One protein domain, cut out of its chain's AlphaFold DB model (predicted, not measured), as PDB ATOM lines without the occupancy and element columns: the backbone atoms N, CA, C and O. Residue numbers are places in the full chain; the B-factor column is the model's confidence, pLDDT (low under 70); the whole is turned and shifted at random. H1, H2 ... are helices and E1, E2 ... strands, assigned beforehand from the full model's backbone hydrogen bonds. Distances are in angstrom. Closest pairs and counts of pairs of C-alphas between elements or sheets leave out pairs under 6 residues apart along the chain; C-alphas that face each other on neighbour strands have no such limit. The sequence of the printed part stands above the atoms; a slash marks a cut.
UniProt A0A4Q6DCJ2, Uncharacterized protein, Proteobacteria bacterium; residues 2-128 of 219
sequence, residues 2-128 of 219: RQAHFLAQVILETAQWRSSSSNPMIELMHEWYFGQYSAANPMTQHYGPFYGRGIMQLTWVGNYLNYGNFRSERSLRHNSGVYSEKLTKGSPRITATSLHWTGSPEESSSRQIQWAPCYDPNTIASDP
ATOM      1  N   ARG A   2     154.689 206.495 264.677       94.12
ATOM      2  CA  ARG A   2     155.288 205.248 265.212       94.12
ATOM      3  C   ARG A   2     154.283 204.346 265.940       94.12
ATOM      4  O   ARG A   2     154.185 203.166 265.627       94.12
ATOM      5  N   GLN A   3     153.502 204.925 266.855       93.81
ATOM      6  CA  GLN A   3     152.481 204.201 267.623       93.81
ATOM      7  C   GLN A   3     151.399 203.586 266.729       93.81
ATOM      8  O   GLN A   3     151.066 202.422 266.909       93.81
ATOM      9  N   ALA A   4     150.902 204.328 265.732       94.38
ATOM     10  CA  ALA A   4     149.906 203.825 264.788       94.38
ATOM     11  C   ALA A   4     150.419 202.605 264.007       94.38
ATOM     12  O   ALA A   4     149.715 201.608 263.890       94.38
ATOM     13  N   HIS A   5     151.671 202.648 263.536       95.19
ATOM     14  CA  HIS A   5     152.281 201.495 262.877       95.19
ATOM     15  C   HIS A   5     152.425 200.314 263.833       95.19
ATOM     16  O   HIS A   5     151.986 199.222 263.497       95.19
ATOM     17  N   PHE A   6     152.998 200.529 265.017       95.44
ATOM     18  CA  PHE A   6     153.192 199.466 266.003       95.44
ATOM     19  C   PHE A   6     151.871 198.782 266.372       95.44
ATOM     20  O   PHE A   6     151.754 197.566 266.241       95.44
ATOM     21  N   LEU A   7     150.856 199.563 266.750       94.50
ATOM     22  CA  LEU A   7     149.543 199.048 267.133       94.50
ATOM     23  C   LEU A   7     148.851 198.321 265.980       94.50
ATOM     24  O   LEU A   7     148.268 197.271 266.212       94.50
ATOM     25  N   ALA A   8     148.952 198.810 264.741       93.62
ATOM     26  CA  ALA A   8     148.378 198.117 263.587       93.62
ATOM     27  C   ALA A   8     148.988 196.724 263.377       93.62
ATOM     28  O   ALA A   8     148.276 195.784 263.026       93.62
ATOM     29  N   GLN A   9     150.305 196.597 263.576       94.06
ATOM     30  CA  GLN A   9     150.978 195.304 263.474       94.06
ATOM     31  C   GLN A   9     150.546 194.391 264.618       94.06
ATOM     32  O   GLN A   9     150.130 193.271 264.342       94.06
ATOM     33  N   VAL A  10     150.546 194.897 265.859       92.94
ATOM     34  CA  VAL A  10     150.055 194.159 267.031       92.94
ATOM     35  C   VAL A  10     148.640 193.651 266.783       92.94
ATOM     36  O   VAL A  10     148.443 192.449 266.813       92.94
ATOM     37  N   ILE A  11     147.685 194.521 266.435       89.88
ATOM     38  CA  ILE A  11     146.276 194.145 266.236       89.88
ATOM     39  C   ILE A  11     146.141 192.923 265.333       89.88
ATOM     40  O   ILE A  11     145.383 192.020 265.674       89.88
ATOM     41  N   LEU A  12     146.868 192.863 264.212       87.44
ATOM     42  CA  LEU A  12     146.777 191.708 263.326       87.44
ATOM     43  C   LEU A  12     147.537 190.481 263.854       87.44
ATOM     44  O   LEU A  12     146.987 189.384 263.785       87.44
ATOM     45  N   GLU A  13     148.747 190.644 264.400       85.94
ATOM     46  CA  GLU A  13     149.480 189.543 265.061       85.94
ATOM     47  C   GLU A  13     148.655 188.908 266.192       85.94
ATOM     48  O   GLU A  13     148.788 187.723 266.496       85.94
ATOM     49  N   THR A  14     147.763 189.695 266.793       81.81
ATOM     50  CA  THR A  14     146.914 189.311 267.918       81.81
ATOM     51  C   THR A  14     145.458 189.061 267.534       81.81
ATOM     52  O   THR A  14     144.666 188.654 268.378       81.81
ATOM     53  N   ALA A  15     145.069 189.269 266.270       68.25
ATOM     54  CA  ALA A  15     143.671 189.194 265.816       68.25
ATOM     55  C   ALA A  15     143.054 187.800 265.997       68.25
ATOM     56  O   ALA A  15     141.839 187.624 265.922       68.25
ATOM     57  N   GLN A  16     143.897 186.795 266.219       59.38
ATOM     58  CA  GLN A  16     143.484 185.418 266.413       59.38
ATOM     59  C   GLN A  16     143.543 184.964 267.878       59.38
ATOM     60  O   GLN A  16     143.346 183.780 268.145       59.38
ATOM     61  N   TRP A  17     143.762 185.880 268.825       63.81
ATOM     62  CA  TRP A  17     143.637 185.597 270.252       63.81
ATOM     63  C   TRP A  17     142.191 185.216 270.576       63.81
ATOM     64  O   TRP A  17     141.289 186.054 270.581       63.81
ATOM     65  N   ARG A  18     141.951 183.930 270.830       52.94
ATOM     66  CA  ARG A  18     140.656 183.420 271.288       52.94
ATOM     67  C   ARG A  18     140.847 182.740 272.632       52.94
ATOM     68  O   ARG A  18     141.604 181.783 272.741       52.94
ATOM     69  N   SER A  19     140.108 183.196 273.639       43.94
ATOM     70  CA  SER A  19     139.841 182.377 274.818       43.94
ATOM     71  C   SER A  19     138.850 181.292 274.392       43.94
ATOM     72  O   SER A  19     137.747 181.623 273.952       43.94
ATOM     73  N   SER A  20     139.213 180.006 274.468       46.06
ATOM     74  CA  SER A  20     138.155 178.995 274.532       46.06
ATOM     75  C   SER A  20     137.628 178.994 275.963       46.06
ATOM     76  O   SER A  20     138.363 178.770 276.925       46.06
ATOM     77  N   SER A  21     136.333 179.270 276.100       46.22
ATOM     78  CA  SER A  21     135.622 179.329 277.380       46.22
ATOM     79  C   SER A  21     135.549 177.981 278.110       46.22
ATOM     80  O   SER A  21     135.014 177.914 279.212       46.22
ATOM     81  N   SER A  22     136.071 176.903 277.516       52.97
ATOM     82  CA  SER A  22     136.066 175.552 278.077       52.97
ATOM     83  C   SER A  22     137.431 175.077 278.577       52.97
ATOM     84  O   SER A  22     137.498 174.009 279.184       52.97
ATOM     85  N   ASN A  23     138.515 175.836 278.361       47.84
ATOM     86  CA  ASN A  23     139.839 175.454 278.848       47.84
ATOM     87  C   ASN A  23     140.621 176.657 279.419       47.84
ATOM     88  O   ASN A  23     141.205 177.426 278.653       47.84
ATOM     89  N   PRO A  24     140.708 176.802 280.756       46.62
ATOM     90  CA  PRO A  24     141.443 177.894 281.405       46.62
ATOM     91  C   PRO A  24     142.966 177.853 281.168       46.62
ATOM     92  O   PRO A  24     143.671 178.749 281.616       46.62
ATOM     93  N   MET A  25     143.484 176.836 280.462       44.50
ATOM     94  CA  MET A  25     144.897 176.703 280.074       44.50
ATOM     95  C   MET A  25     145.244 177.313 278.706       44.50
ATOM     96  O   MET A  25     146.390 177.181 278.269       44.50
ATOM     97  N   ILE A  26     144.293 177.935 277.998       54.25
ATOM     98  CA  ILE A  26     144.596 178.625 276.737       54.25
ATOM     99  C   ILE A  26     145.174 179.997 277.072       54.25
ATOM    100  O   ILE A  26     144.460 180.962 277.340       54.25
ATOM    101  N   GLU A  27     146.500 180.038 277.105       62.88
ATOM    102  CA  GLU A  27     147.284 181.263 277.190       62.88
ATOM    103  C   GLU A  27     146.944 182.162 275.994       62.88
ATOM    104  O   GLU A  27     146.801 181.703 274.867       62.88
ATOM    105  N   LEU A  28     146.754 183.457 276.234       62.97
ATOM    106  CA  LEU A  28     146.127 184.333 275.240       62.97
ATOM    107  C   LEU A  28     147.066 184.716 274.088       62.97
ATOM    108  O   LEU A  28     146.581 185.113 273.036       62.97
ATOM    109  N   MET A  29     148.390 184.616 274.265       77.94
ATOM    110  CA  MET A  29     149.365 185.273 273.387       77.94
ATOM    111  C   MET A  29     150.311 184.287 272.696       77.94
ATOM    112  O   MET A  29     151.527 184.355 272.886       77.94
ATOM    113  N   HIS A  30     149.774 183.366 271.891       79.12
ATOM    114  CA  HIS A  30     150.585 182.409 271.134       79.12
ATOM    115  C   HIS A  30     150.005 182.007 269.766       79.12
ATOM    116  O   HIS A  30     148.820 182.185 269.497       79.12
ATOM    117  N   GLU A  31     150.858 181.428 268.921       82.25
ATOM    118  CA  GLU A  31     150.533 180.850 267.613       82.25
ATOM    119  C   GLU A  31     149.624 179.618 267.751       82.25
ATOM    120  O   GLU A  31     149.728 178.839 268.707       82.25
ATOM    121  N   TRP A  32     148.753 179.397 266.763       77.62
ATOM    122  CA  TRP A  32     147.885 178.220 266.702       77.62
ATOM    123  C   TRP A  32     148.672 176.910 266.713       77.62
ATOM    124  O   TRP A  32     149.773 176.804 266.178       77.62
ATOM    125  N   TYR A  33     148.061 175.887 267.311       83.69
ATOM    126  CA  TYR A  33     148.588 174.522 267.355       83.69
ATOM    127  C   TYR A  33     149.979 174.383 267.995       83.69
ATOM    128  O   TYR A  33     150.598 173.328 267.888       83.69
ATOM    129  N   PHE A  34     150.470 175.410 268.698       87.69
ATOM    130  CA  PHE A  34     151.695 175.341 269.495       87.69
ATOM    131  C   PHE A  34     152.913 174.871 268.675       87.69
ATOM    132  O   PHE A  34     153.694 174.019 269.124       87.69
ATOM    133  N   GLY A  35     153.054 175.384 267.447       87.25
ATOM    134  CA  GLY A  35     154.143 175.019 266.534       87.25
ATOM    135  C   GLY A  35     154.067 173.579 266.030       87.25
ATOM    136  O   GLY A  35     155.100 172.956 265.783       87.25
ATOM    137  N   GLN A  36     152.864 173.007 265.957       89.00
ATOM    138  CA  GLN A  36     152.636 171.742 265.271       89.00
ATOM    139  C   GLN A  36     153.009 171.879 263.795       89.00
ATOM    140  O   GLN A  36     152.707 172.888 263.158       89.00
ATOM    141  N   TYR A  37     153.628 170.832 263.248       89.69
ATOM    142  CA  TYR A  37     153.933 170.781 261.826       89.69
ATOM    143  C   TYR A  37     152.677 170.998 260.970       89.69
ATOM    144  O   TYR A  37     151.640 170.370 261.196       89.69
ATOM    145  N   SER A  38     152.802 171.843 259.951       86.56
ATOM    146  CA  SER A  38     151.768 172.103 258.957       86.56
ATOM    147  C   SER A  38     152.371 172.106 257.559       86.56
ATOM    148  O   SER A  38     153.307 172.849 257.288       86.56
ATOM    149  N   ALA A  39     151.781 171.349 256.631       87.69
ATOM    150  CA  ALA A  39     152.179 171.398 255.223       87.69
ATOM    151  C   ALA A  39     151.929 172.782 254.586       87.69
ATOM    152  O   ALA A  39     152.601 173.145 253.626       87.69
ATOM    153  N   ALA A  40     150.995 173.569 255.135       84.00
ATOM    154  CA  ALA A  40     150.739 174.942 254.697       84.00
ATOM    155  C   ALA A  40     151.801 175.939 255.198       84.00
ATOM    156  O   ALA A  40     151.940 177.021 254.634       84.00
ATOM    157  N   ASN A  41     152.551 175.580 256.245       83.38
ATOM    158  CA  ASN A  41     153.702 176.337 256.730       83.38
ATOM    159  C   ASN A  41     154.823 175.366 257.147       83.38
ATOM    160  O   ASN A  41     154.986 175.099 258.343       83.38
ATOM    161  N   PRO A  42     155.601 174.826 256.188       87.00
ATOM    162  CA  PRO A  42     156.604 173.794 256.469       87.00
ATOM    163  C   PRO A  42     157.674 174.222 257.482       87.00
ATOM    164  O   PRO A  42     158.234 173.382 258.183       87.00
ATOM    165  N   MET A  43     157.897 175.534 257.638       86.88
ATOM    166  CA  MET A  43     158.856 176.087 258.600       86.88
ATOM    167  C   MET A  43     158.541 175.713 260.056       86.88
ATOM    168  O   MET A  43     159.459 175.665 260.877       86.88
ATOM    169  N   THR A  44     157.280 175.377 260.364       87.12
ATOM    170  CA  THR A  44     156.836 174.817 261.660       87.12
ATOM    171  C   THR A  44     157.681 173.632 262.123       87.12
ATOM    172  O   THR A  44     157.926 173.484 263.321       87.12
ATOM    173  N   GLN A  45     158.200 172.825 261.190       89.50
ATOM    174  CA  GLN A  45     159.090 171.703 261.494       89.50
ATOM    175  C   GLN A  45     160.389 172.142 262.182       89.50
ATOM    176  O   GLN A  45     160.971 171.378 262.952       89.50
ATOM    177  N   HIS A  46     160.865 173.353 261.893       91.38
ATOM    178  CA  HIS A  46     162.183 173.818 262.312       91.38
ATOM    179  C   HIS A  46     162.134 174.675 263.574       91.38
ATOM    180  O   HIS A  46     162.952 174.460 264.471       91.38
ATOM    181  N   TYR A  47     161.183 175.609 263.683       92.12
ATOM    182  CA  TYR A  47     161.051 176.402 264.909       92.12
ATOM    183  C   TYR A  47     160.373 175.625 266.045       92.12
ATOM    184  O   TYR A  47     160.697 175.869 267.207       92.12
ATOM    185  N   GLY A  48     159.492 174.663 265.737       91.19
ATOM    186  CA  GLY A  48     158.923 173.706 266.691       91.19
ATOM    187  C   GLY A  48     158.422 174.356 267.992       91.19
ATOM    188  O   GLY A  48     157.452 175.108 267.952       91.19
ATOM    189  N   PRO A  49     159.051 174.100 269.161       93.94
ATOM    190  CA  PRO A  49     158.611 174.671 270.441       93.94
ATOM    191  C   PRO A  49     158.809 176.198 270.566       93.94
ATOM    192  O   PRO A  49     158.248 176.817 271.478       93.94
ATOM    193  N   PHE A  50     159.546 176.823 269.644       96.31
ATOM    194  CA  PHE A  50     159.759 178.273 269.531       96.31
ATOM    195  C   PHE A  50     158.792 178.913 268.525       96.31
ATOM    196  O   PHE A  50     159.189 179.758 267.723       96.31
ATOM    197  N   TYR A  51     157.533 178.479 268.561       93.44
ATOM    198  CA  TYR A  51     156.416 179.087 267.839       93.44
ATOM    199  C   TYR A  51     156.116 180.508 268.326       93.44
ATOM    200  O   TYR A  51     156.591 180.911 269.395       93.44
ATOM    201  N   GLY A  52     155.325 181.253 267.557       92.62
ATOM    202  CA  GLY A  52     154.979 182.643 267.847       92.62
ATOM    203  C   GLY A  52     154.391 182.829 269.245       92.62
ATOM    204  O   GLY A  52     153.434 182.153 269.618       92.62
ATOM    205  N   ARG A  53     154.957 183.741 270.045       93.12
ATOM    206  CA  ARG A  53     154.385 184.174 271.335       93.12
ATOM    207  C   ARG A  53     154.444 185.687 271.511       93.12
ATOM    208  O   ARG A  53     155.268 186.368 270.902       93.12
ATOM    209  N   GLY A  54     153.583 186.209 272.373       92.62
ATOM    210  CA  GLY A  54     153.489 187.629 272.677       92.62
ATOM    211  C   GLY A  54     152.811 188.447 271.576       92.62
ATOM    212  O   GLY A  54     152.309 187.921 270.578       92.62
ATOM    213  N   ILE A  55     152.808 189.766 271.771       92.50
ATOM    214  CA  ILE A  55     152.043 190.715 270.940       92.50
ATOM    215  C   ILE A  55     152.585 190.881 269.514       92.50
ATOM    216  O   ILE A  55     151.940 191.500 268.678       92.50
ATOM    217  N   MET A  56     153.785 190.354 269.253       93.06
ATOM    218  CA  MET A  56     154.459 190.411 267.954       93.06
ATOM    219  C   MET A  56     154.889 189.018 267.465       93.06
ATOM    220  O   MET A  56     155.774 188.918 266.622       93.06
ATOM    221  N   GLN A  57     154.312 187.950 268.034       92.06
ATOM    222  CA  GLN A  57     154.553 186.559 267.629       92.06
ATOM    223  C   GLN A  57     156.050 186.210 267.498       92.06
ATOM    224  O   GLN A  57     156.516 185.724 266.465       92.06
ATOM    225  N   LEU A  58     156.828 186.440 268.564       94.31
ATOM    226  CA  LEU A  58     158.249 186.091 268.606       94.31
ATOM    227  C   LEU A  58     158.419 184.600 268.276       94.31
ATOM    228  O   LEU A  58     157.893 183.747 268.987       94.31
ATOM    229  N   THR A  59     159.133 184.302 267.192       94.19
ATOM    230  CA  THR A  59     159.270 182.954 266.607       94.19
ATOM    231  C   THR A  59     160.745 182.656 266.359       94.19
ATOM    232  O   THR A  59     161.487 183.594 266.090       94.19
ATOM    233  N   TRP A  60     161.161 181.385 266.382       95.94
ATOM    234  CA  TRP A  60     162.547 180.895 266.231       95.94
ATOM    235  C   TRP A  60     163.435 181.054 267.463       95.94
ATOM    236  O   TRP A  60     163.521 182.135 268.044       95.94
ATOM    237  N   VAL A  61     164.200 180.007 267.809       97.12
ATOM    238  CA  VAL A  61     165.069 180.006 269.004       97.12
ATOM    239  C   VAL A  61     166.086 181.150 268.996       97.12
ATOM    240  O   VAL A  61     166.403 181.682 270.053       97.12
ATOM    241  N   GLY A  62     166.554 181.593 267.822       96.12
ATOM    242  CA  GLY A  62     167.469 182.731 267.718       96.12
ATOM    243  C   GLY A  62     166.856 184.028 268.256       96.12
ATOM    244  O   GLY A  62     167.511 184.770 268.985       96.12
ATOM    245  N   ASN A  63     165.573 184.271 267.977       95.94
ATOM    246  CA  ASN A  63     164.871 185.452 268.477       95.94
ATOM    247  C   ASN A  63     164.590 185.357 269.981       95.94
ATOM    248  O   ASN A  63     164.770 186.345 270.693       95.94
ATOM    249  N   TYR A  64     164.221 184.171 270.477       97.19
ATOM    250  CA  TYR A  64     164.067 183.923 271.915       97.19
ATOM    251  C   TYR A  64     165.391 184.092 272.668       97.19
ATOM    252  O   TYR A  64     165.405 184.690 273.745       97.19
ATOM    253  N   LEU A  65     166.504 183.616 272.101       96.12
ATOM    254  CA  LEU A  65     167.839 183.771 272.679       96.12
ATOM    255  C   LEU A  65     168.214 185.249 272.779       96.12
ATOM    256  O   LEU A  65     168.605 185.720 273.845       96.12
ATOM    257  N   ASN A  66     168.043 185.998 271.690       95.56
ATOM    258  CA  ASN A  66     168.374 187.419 271.669       95.56
ATOM    259  C   ASN A  66     167.485 188.230 272.630       95.56
ATOM    260  O   ASN A  66     167.988 189.125 273.309       95.56
ATOM    261  N   TYR A  67     166.201 187.882 272.761       96.69
ATOM    262  CA  TYR A  67     165.323 188.482 273.770       96.69
ATOM    263  C   TYR A  67     165.765 188.148 275.204       96.69
ATOM    264  O   TYR A  67     165.789 189.028 276.064       96.69
ATOM    265  N   GLY A  68     166.182 186.905 275.465       95.44
ATOM    266  CA  GLY A  68     166.755 186.511 276.756       95.44
ATOM    267  C   GLY A  68     168.004 187.320 277.104       95.44
ATOM    268  O   GLY A  68     168.108 187.850 278.209       95.44
ATOM    269  N   ASN A  69     168.902 187.507 276.133       93.94
ATOM    270  CA  ASN A  69     170.091 188.348 276.284       93.94
ATOM    271  C   ASN A  69     169.727 189.813 276.560       93.94
ATOM    272  O   ASN A  69     170.330 190.438 277.429       93.94
ATOM    273  N   PHE A  70     168.717 190.350 275.865       94.12
ATOM    274  CA  PHE A  70     168.200 191.700 276.104       94.12
ATOM    275  C   PHE A  70     167.657 191.867 277.531       94.12
ATOM    276  O   PHE A  70     167.953 192.860 278.192       94.12
ATOM    277  N   ARG A  71     166.902 190.884 278.034       92.69
ATOM    278  CA  ARG A  71     166.346 190.904 279.395       92.69
ATOM    279  C   ARG A  71     167.380 190.651 280.486       92.69
ATOM    280  O   ARG A  71     167.162 191.076 281.626       92.69
ATOM    281  N   SER A  72     168.494 190.009 280.139       87.19
ATOM    282  CA  SER A  72     169.488 189.415 281.038       87.19
ATOM    283  C   SER A  72     168.922 188.305 281.933       87.19
ATOM    284  O   SER A  72     167.737 188.285 282.278       87.19
ATOM    285  N   GLU A  73     169.804 187.422 282.405       74.81
ATOM    286  CA  GLU A  73     169.455 186.325 283.323       74.81
ATOM    287  C   GLU A  73     168.808 186.812 284.632       74.81
ATOM    288  O   GLU A  73     168.053 186.084 285.280       74.81
ATOM    289  N   ARG A  74     169.057 188.071 285.023       73.94
ATOM    290  CA  ARG A  74     168.470 188.670 286.227       73.94
ATOM    291  C   ARG A  74     166.959 188.864 286.098       73.94
ATOM    292  O   ARG A  74     166.246 188.674 287.084       73.94
ATOM    293  N   SER A  75     166.480 189.240 284.912       79.56
ATOM    294  CA  SER A  75     165.063 189.552 284.661       79.56
ATOM    295  C   SER A  75     164.305 188.401 284.001       79.56
ATOM    296  O   SER A  75     163.078 188.449 283.910       79.56
ATOM    297  N   LEU A  76     165.029 187.399 283.502       88.38
ATOM    298  CA  LEU A  76     164.483 186.233 282.822       88.38
ATOM    299  C   LEU A  76     165.355 185.018 283.169       88.38
ATOM    300  O   LEU A  76     166.356 184.730 282.516       88.38
ATOM    301  N   ARG A  77     165.013 184.365 284.280       89.38
ATOM    302  CA  ARG A  77     165.861 183.339 284.893       89.38
ATOM    303  C   ARG A  77     165.929 182.073 284.045       89.38
ATOM    304  O   ARG A  77     164.948 181.682 283.417       89.38
ATOM    305  N   HIS A  78     167.076 181.407 284.118       92.69
ATOM    306  CA  HIS A  78     167.255 180.050 283.619       92.69
ATOM    307  C   HIS A  78     166.213 179.087 284.189       92.69
ATOM    308  O   HIS A  78     165.843 179.174 285.363       92.69
ATOM    309  N   ASN A  79     165.753 178.165 283.347       92.81
ATOM    310  CA  ASN A  79     164.845 177.110 283.754       92.81
ATOM    311  C   ASN A  79     165.646 175.875 284.186       92.81
ATOM    312  O   ASN A  79     166.343 175.256 283.382       92.81
ATOM    313  N   SER A  80     165.524 175.503 285.460       87.50
ATOM    314  CA  SER A  80     166.102 174.272 286.018       87.50
ATOM    315  C   SER A  80     165.114 173.101 286.048       87.50
ATOM    316  O   SER A  80     165.474 172.012 286.492       87.50
ATOM    317  N   GLY A  81     163.858 173.329 285.649       90.00
ATOM    318  CA  GLY A  81     162.789 172.337 285.656       90.00
ATOM    319  C   GLY A  81     162.462 171.780 284.271       90.00
ATOM    320  O   GLY A  81     163.163 172.001 283.286       90.00
ATOM    321  N   VAL A  82     161.348 171.054 284.202       92.62
ATOM    322  CA  VAL A  82     160.772 170.585 282.937       92.62
ATOM    323  C   VAL A  82     160.181 171.782 282.189       92.62
ATOM    324  O   VAL A  82     159.442 172.565 282.779       92.62
ATOM    325  N   TYR A  83     160.508 171.934 280.905       94.62
ATOM    326  CA  TYR A  83     159.925 172.981 280.062       94.62
ATOM    327  C   TYR A  83     158.448 172.711 279.787       94.62
ATOM    328  O   TYR A  83     158.034 171.562 279.598       94.62
ATOM    329  N   SER A  84     157.668 173.783 279.705       92.19
ATOM    330  CA  SER A  84     156.259 173.723 279.337       92.19
ATOM    331  C   SER A  84     156.082 173.130 277.936       92.19
ATOM    332  O   SER A  84     156.656 173.607 276.958       92.19
ATOM    333  N   GLU A  85     155.231 172.109 277.825       90.25
ATOM    334  CA  GLU A  85     154.862 171.478 276.557       90.25
ATOM    335  C   GLU A  85     153.343 171.411 276.428       90.25
ATOM    336  O   GLU A  85     152.642 170.981 277.344       90.25
ATOM    337  N   LYS A  86     152.839 171.847 275.274       85.94
ATOM    338  CA  LYS A  86     151.403 171.982 274.998       85.94
ATOM    339  C   LYS A  86     150.923 171.034 273.897       85.94
ATOM    340  O   LYS A  86     149.734 170.746 273.833       85.94
ATOM    341  N   LEU A  87     151.830 170.537 273.054       86.19
ATOM    342  CA  LEU A  87     151.511 169.668 271.922       86.19
ATOM    343  C   LEU A  87     151.641 168.183 272.283       86.19
ATOM    344  O   LEU A  87     150.744 167.394 272.005       86.19
ATOM    345  N   THR A  88     152.743 167.793 272.926       84.12
ATOM    346  CA  THR A  88     153.075 166.392 273.235       84.12
ATOM    347  C   THR A  88     153.089 166.142 274.741       84.12
ATOM    348  O   THR A  88     154.101 166.308 275.421       84.12
ATOM    349  N   LYS A  89     151.941 165.729 275.294       81.38
ATOM    350  CA  LYS A  89     151.779 165.500 276.739       81.38
ATOM    351  C   LYS A  89     152.829 164.514 277.274       81.38
ATOM    352  O   LYS A  89     152.891 163.376 276.823       81.38
ATOM    353  N   GLY A  90     153.615 164.948 278.261       81.69
ATOM    354  CA  GLY A  90     154.640 164.123 278.918       81.69
ATOM    355  C   GLY A  90     155.974 164.010 278.172       81.69
ATOM    356  O   GLY A  90     156.919 163.471 278.737       81.69
ATOM    357  N   SER A  91     156.079 164.569 276.962       88.12
ATOM    358  CA  SER A  91     157.298 164.534 276.147       88.12
ATOM    359  C   SER A  91     157.628 165.936 275.629       88.12
ATOM    360  O   SER A  91     157.280 166.257 274.489       88.12
ATOM    361  N   PRO A  92     158.260 166.794 276.450       92.50
ATOM    362  CA  PRO A  92     158.635 168.139 276.039       92.50
ATOM    363  C   PRO A  92     159.587 168.139 274.848       92.50
ATOM    364  O   PRO A  92     160.589 167.426 274.842       92.50
ATOM    365  N   ARG A  93     159.303 168.983 273.852       94.94
ATOM    366  CA  ARG A  93     160.199 169.195 272.704       94.94
ATOM    367  C   ARG A  93     161.485 169.936 273.077       94.94
ATOM    368  O   ARG A  93     162.457 169.842 272.335       94.94
ATOM    369  N   ILE A  94     161.492 170.665 274.197       96.50
ATOM    370  CA  ILE A  94     162.697 171.270 274.780       96.50
ATOM    371  C   ILE A  94     163.177 170.383 275.930       96.50
ATOM    372  O   ILE A  94     162.464 170.192 276.916       96.50
ATOM    373  N   THR A  95     164.398 169.866 275.818       95.88
ATOM    374  CA  THR A  95     165.057 169.026 276.823       95.88
ATOM    375  C   THR A  95     166.469 169.541 277.114       95.88
ATOM    376  O   THR A  95     166.943 170.498 276.504       95.88
ATOM    377  N   ALA A  96     167.170 168.892 278.047       95.12
ATOM    378  CA  ALA A  96     168.560 169.218 278.367       95.12
ATOM    379  C   ALA A  96     169.537 169.003 277.195       95.12
ATOM    380  O   ALA A  96     170.658 169.487 277.261       95.12
ATOM    381  N   THR A  97     169.139 168.272 276.150       95.81
ATOM    382  CA  THR A  97     170.010 167.891 275.024       95.81
ATOM    383  C   THR A  97     169.381 168.150 273.655       95.81
ATOM    384  O   THR A  97     169.992 167.841 272.632       95.81
ATOM    385  N   SER A  98     168.163 168.700 273.597       96.38
ATOM    386  CA  SER A  98     167.497 168.996 272.331       96.38
ATOM    387  C   SER A  98     168.196 170.138 271.591       96.38
ATOM    388  O   SER A  98     168.633 171.124 272.188       96.38
ATOM    389  N   LEU A  99     168.271 170.006 270.267       97.31
ATOM    390  CA  LEU A  99     168.871 170.989 269.371       97.31
ATOM    391  C   LEU A  99     167.794 171.714 268.563       97.31
ATOM    392  O   LEU A  99     166.845 171.099 268.076       97.31
ATOM    393  N   HIS A 100     167.964 173.025 268.401       96.94
ATOM    394  CA  HIS A 100     166.980 173.900 267.769       96.94
ATOM    395  C   HIS A 100     167.641 174.876 266.800       96.94
ATOM    396  O   HIS A 100     168.688 175.446 267.103       96.94
ATOM    397  N   TRP A 101     167.021 175.080 265.641       97.06
ATOM    398  CA  TRP A 101     167.531 175.954 264.586       97.06
ATOM    399  C   TRP A 101     167.301 177.431 264.899       97.06
ATOM    400  O   TRP A 101     166.163 177.839 265.129       97.06
ATOM    401  N   THR A 102     168.361 178.245 264.864       96.12
ATOM    402  CA  THR A 102     168.304 179.696 265.133       96.12
ATOM    403  C   THR A 102     167.502 180.487 264.101       96.12
ATOM    404  O   THR A 102     166.998 181.555 264.442       96.12
ATOM    405  N   GLY A 103     167.359 179.962 262.884       94.25
ATOM    406  CA  GLY A 103     166.557 180.493 261.779       94.25
ATOM    407  C   GLY A 103     166.267 179.393 260.751       94.25
ATOM    408  O   GLY A 103     166.458 178.211 261.049       94.25
ATOM    409  N   SER A 104     165.852 179.751 259.532       92.25
ATOM    410  CA  SER A 104     165.637 178.753 258.471       92.25
ATOM    411  C   SER A 104     166.920 177.946 258.211       92.25
ATOM    412  O   SER A 104     167.975 178.561 258.080       92.25
ATOM    413  N   PRO A 105     166.887 176.602 258.120       92.56
ATOM    414  CA  PRO A 105     168.087 175.806 257.826       92.56
ATOM    415  C   PRO A 105     168.743 176.131 256.477       92.56
ATOM    416  O   PRO A 105     169.906 175.804 256.268       92.56
ATOM    417  N   GLU A 106     168.001 176.762 255.566       90.62
ATOM    418  CA  GLU A 106     168.496 177.207 254.259       90.62
ATOM    419  C   GLU A 106     169.357 178.480 254.352       90.62
ATOM    420  O   GLU A 106     170.104 178.802 253.428       90.62
ATOM    421  N   GLU A 107     169.275 179.219 255.462       89.62
ATOM    422  CA  GLU A 107     170.069 180.424 255.684       89.62
ATOM    423  C   GLU A 107     171.479 180.066 256.164       89.62
ATOM    424  O   GLU A 107     171.657 179.363 257.157       89.62
ATOM    425  N   SER A 108     172.502 180.642 255.528       89.50
ATOM    426  CA  SER A 108     173.912 180.395 255.875       89.50
ATOM    427  C   SER A 108     174.292 180.811 257.302       89.50
ATOM    428  O   SER A 108     175.250 180.285 257.863       89.50
ATOM    429  N   SER A 109     173.553 181.749 257.901       90.31
ATOM    430  CA  SER A 109     173.724 182.171 259.295       90.31
ATOM    431  C   SER A 109     172.992 181.284 260.307       90.31
ATOM    432  O   SER A 109     173.162 181.476 261.513       90.31
ATOM    433  N   SER A 110     172.147 180.356 259.851       94.69
ATOM    434  CA  SER A 110     171.379 179.488 260.737       94.69
ATOM    435  C   SER A 110     172.224 178.330 261.247       94.69
ATOM    436  O   SER A 110     172.978 177.694 260.514       94.69
ATOM    437  N   ARG A 111     172.091 178.041 262.538       96.38
ATOM    438  CA  ARG A 111     172.769 176.932 263.205       96.38
ATOM    439  C   ARG A 111     171.851 176.293 264.227       96.38
ATOM    440  O   ARG A 111     170.886 176.907 264.682       96.38
ATOM    441  N   GLN A 112     172.183 175.076 264.626       96.94
ATOM    442  CA  GLN A 112     171.532 174.448 265.762       96.94
ATOM    443  C   GLN A 112     172.199 174.867 267.069       96.94
ATOM    444  O   GLN A 112     173.425 174.923 267.165       96.94
ATOM    445  N   ILE A 113     171.380 175.152 268.077       97.25
ATOM    446  CA  ILE A 113     171.826 175.408 269.444       97.25
ATOM    447  C   ILE A 113     171.029 174.560 270.428       97.25
ATOM    448  O   ILE A 113     169.866 174.230 270.187       97.25
ATOM    449  N   GLN A 114     171.654 174.248 271.555       97.38
ATOM    450  CA  GLN A 114     170.949 173.747 272.722       97.38
ATOM    451  C   GLN A 114     170.308 174.929 273.457       97.38
ATOM    452  O   GLN A 114     170.976 175.934 273.697       97.38
ATOM    453  N   TRP A 115     169.022 174.819 273.798       96.94
ATOM    454  CA  TRP A 115     168.321 175.875 274.538       96.94
ATOM    455  C   TRP A 115     168.564 175.795 276.044       96.94
ATOM    456  O   TRP A 115     168.795 176.810 276.688       96.94
ATOM    457  N   ALA A 116     168.511 174.600 276.631       96.25
ATOM    458  CA  ALA A 116     168.673 174.464 278.071       96.25
ATOM    459  C   ALA A 116     170.078 174.902 278.536       96.25
ATOM    460  O   ALA A 116     171.059 174.500 277.902       96.25
ATOM    461  N   PRO A 117     170.194 175.659 279.649       95.00
ATOM    462  CA  PRO A 117     169.163 175.931 280.661       95.00
ATOM    463  C   PRO A 117     168.456 177.299 280.529       95.00
ATOM    464  O   PRO A 117     168.053 177.866 281.543       95.00
ATOM    465  N   CYS A 118     168.307 177.874 279.332       95.25
ATOM    466  CA  CYS A 118     167.613 179.158 279.161       95.25
ATOM    467  C   CYS A 118     166.176 179.157 279.738       95.25
ATOM    468  O   CYS A 118     165.614 178.130 280.105       95.25
ATOM    469  N   TYR A 119     165.570 180.335 279.867       96.12
ATOM    470  CA  TYR A 119     164.210 180.492 280.400       96.12
ATOM    471  C   TYR A 119     163.157 179.668 279.631       96.12
ATOM    472  O   TYR A 119     163.363 179.292 278.477       96.12
ATOM    473  N   ASP A 120     162.000 179.410 280.244       95.75
ATOM    474  CA  ASP A 120     160.892 178.738 279.558       95.75
ATOM    475  C   ASP A 120     160.219 179.693 278.545       95.75
ATOM    476  O   ASP A 120     159.671 180.720 278.959       95.75
ATOM    477  N   PRO A 121     160.199 179.384 277.230       95.62
ATOM    478  CA  PRO A 121     159.521 180.207 276.224       95.62
ATOM    479  C   PRO A 121     158.059 180.529 276.557       95.62
ATOM    480  O   PRO A 121     157.550 181.575 276.149       95.62
ATOM    481  N   ASN A 122     157.388 179.662 277.322       93.00
ATOM    482  CA  ASN A 122     156.009 179.843 277.764       93.00
ATOM    483  C   ASN A 122     155.808 181.105 278.611       93.00
ATOM    484  O   ASN A 122     154.723 181.676 278.583       93.00
ATOM    485  N   THR A 123     156.846 181.609 279.288       92.38
ATOM    486  CA  THR A 123     156.779 182.881 280.025       92.38
ATOM    487  C   THR A 123     156.328 184.043 279.134       92.38
ATOM    488  O   THR A 123     155.621 184.925 279.605       92.38
ATOM    489  N   ILE A 124     156.661 184.043 277.836       93.25
ATOM    490  CA  ILE A 124     156.229 185.103 276.906       93.25
ATOM    491  C   ILE A 124     154.722 185.026 276.603       93.25
ATOM    492  O   ILE A 124     154.115 186.043 276.285       93.25
ATOM    493  N   ALA A 125     154.107 183.845 276.689       89.25
ATOM    494  CA  ALA A 125     152.676 183.668 276.434       89.25
ATOM    495  C   ALA A 125     151.817 183.825 277.700       89.25
ATOM    496  O   ALA A 125     150.663 184.249 277.598       89.25
ATOM    497  N   SER A 126     152.362 183.493 278.876       86.81
ATOM    498  CA  SER A 126     151.619 183.469 280.141       86.81
ATOM    499  C   SER A 126     151.760 184.728 281.005       86.81
ATOM    500  O   SER A 126     150.878 184.988 281.820       86.81
ATOM    501  N   ASP A 127     152.826 185.518 280.837       87.75
ATOM    502  CA  ASP A 127     153.026 186.786 281.549       87.75
ATOM    503  C   ASP A 127     152.760 187.987 280.620       87.75
ATOM    504  O   ASP A 127     153.545 188.223 279.694       87.75
ATOM    505  N   PRO A 128     151.702 188.792 280.857       87.19
ATOM    506  CA  PRO A 128     151.372 189.943 280.015       87.19
ATOM    507  C   PRO A 128     152.513 190.957 279.880       87.19
ATOM    508  O   PRO A 128     152.669 191.567 278.821       87.19
TER     509      PRO A 128
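AT A GLANCE: This is residues 2 to 128 of the 219 residues of an uncharacterized protein of Proteobacteria bacterium (UniProt A0A4Q6DCJ2). A loop-rich body of little regular structure has the strand hairpin E1 and E2 beside H3 and one end of H4. Named elements H1 H2 H3 H4 E1 E2 H5, mostly helix, hold 48 of 127 printed residues. It is compact, radius of gyration of the C-alphas 14.8 A, spanning 38 by 38 by 36 A.

HOW THE PARTS SIT: Across antiparallel E1, residues 99 to 101, and E2, residues 112 to 114, N 100 and O 113 are within hydrogen-bond range, 2.9 A. H3, residues 44 to 50, comes closest to E1 at C-alphas His 46 and Trp 101, 6.2 A. H2, residues 32 to 35, touches H3; C-alphas Gly 35 and Gly 48 come closest, 5.0 A. H4, residues 61 to 75, has 8 of 11 O i to N i+4 pairs within range; H3 has 1 of 3, and 1 of 4 O i to N i+3.

IN THESE COORDINATES: H1, residues 2 to 13, begins at C-alpha (155.288, 205.248, 265.212); H5, residues 123 to 126, ends at (151.619, 183.469, 280.141).

THE WHOLE: Residues 15 to 28, in the long link H1 to H2, have pLDDT under 70.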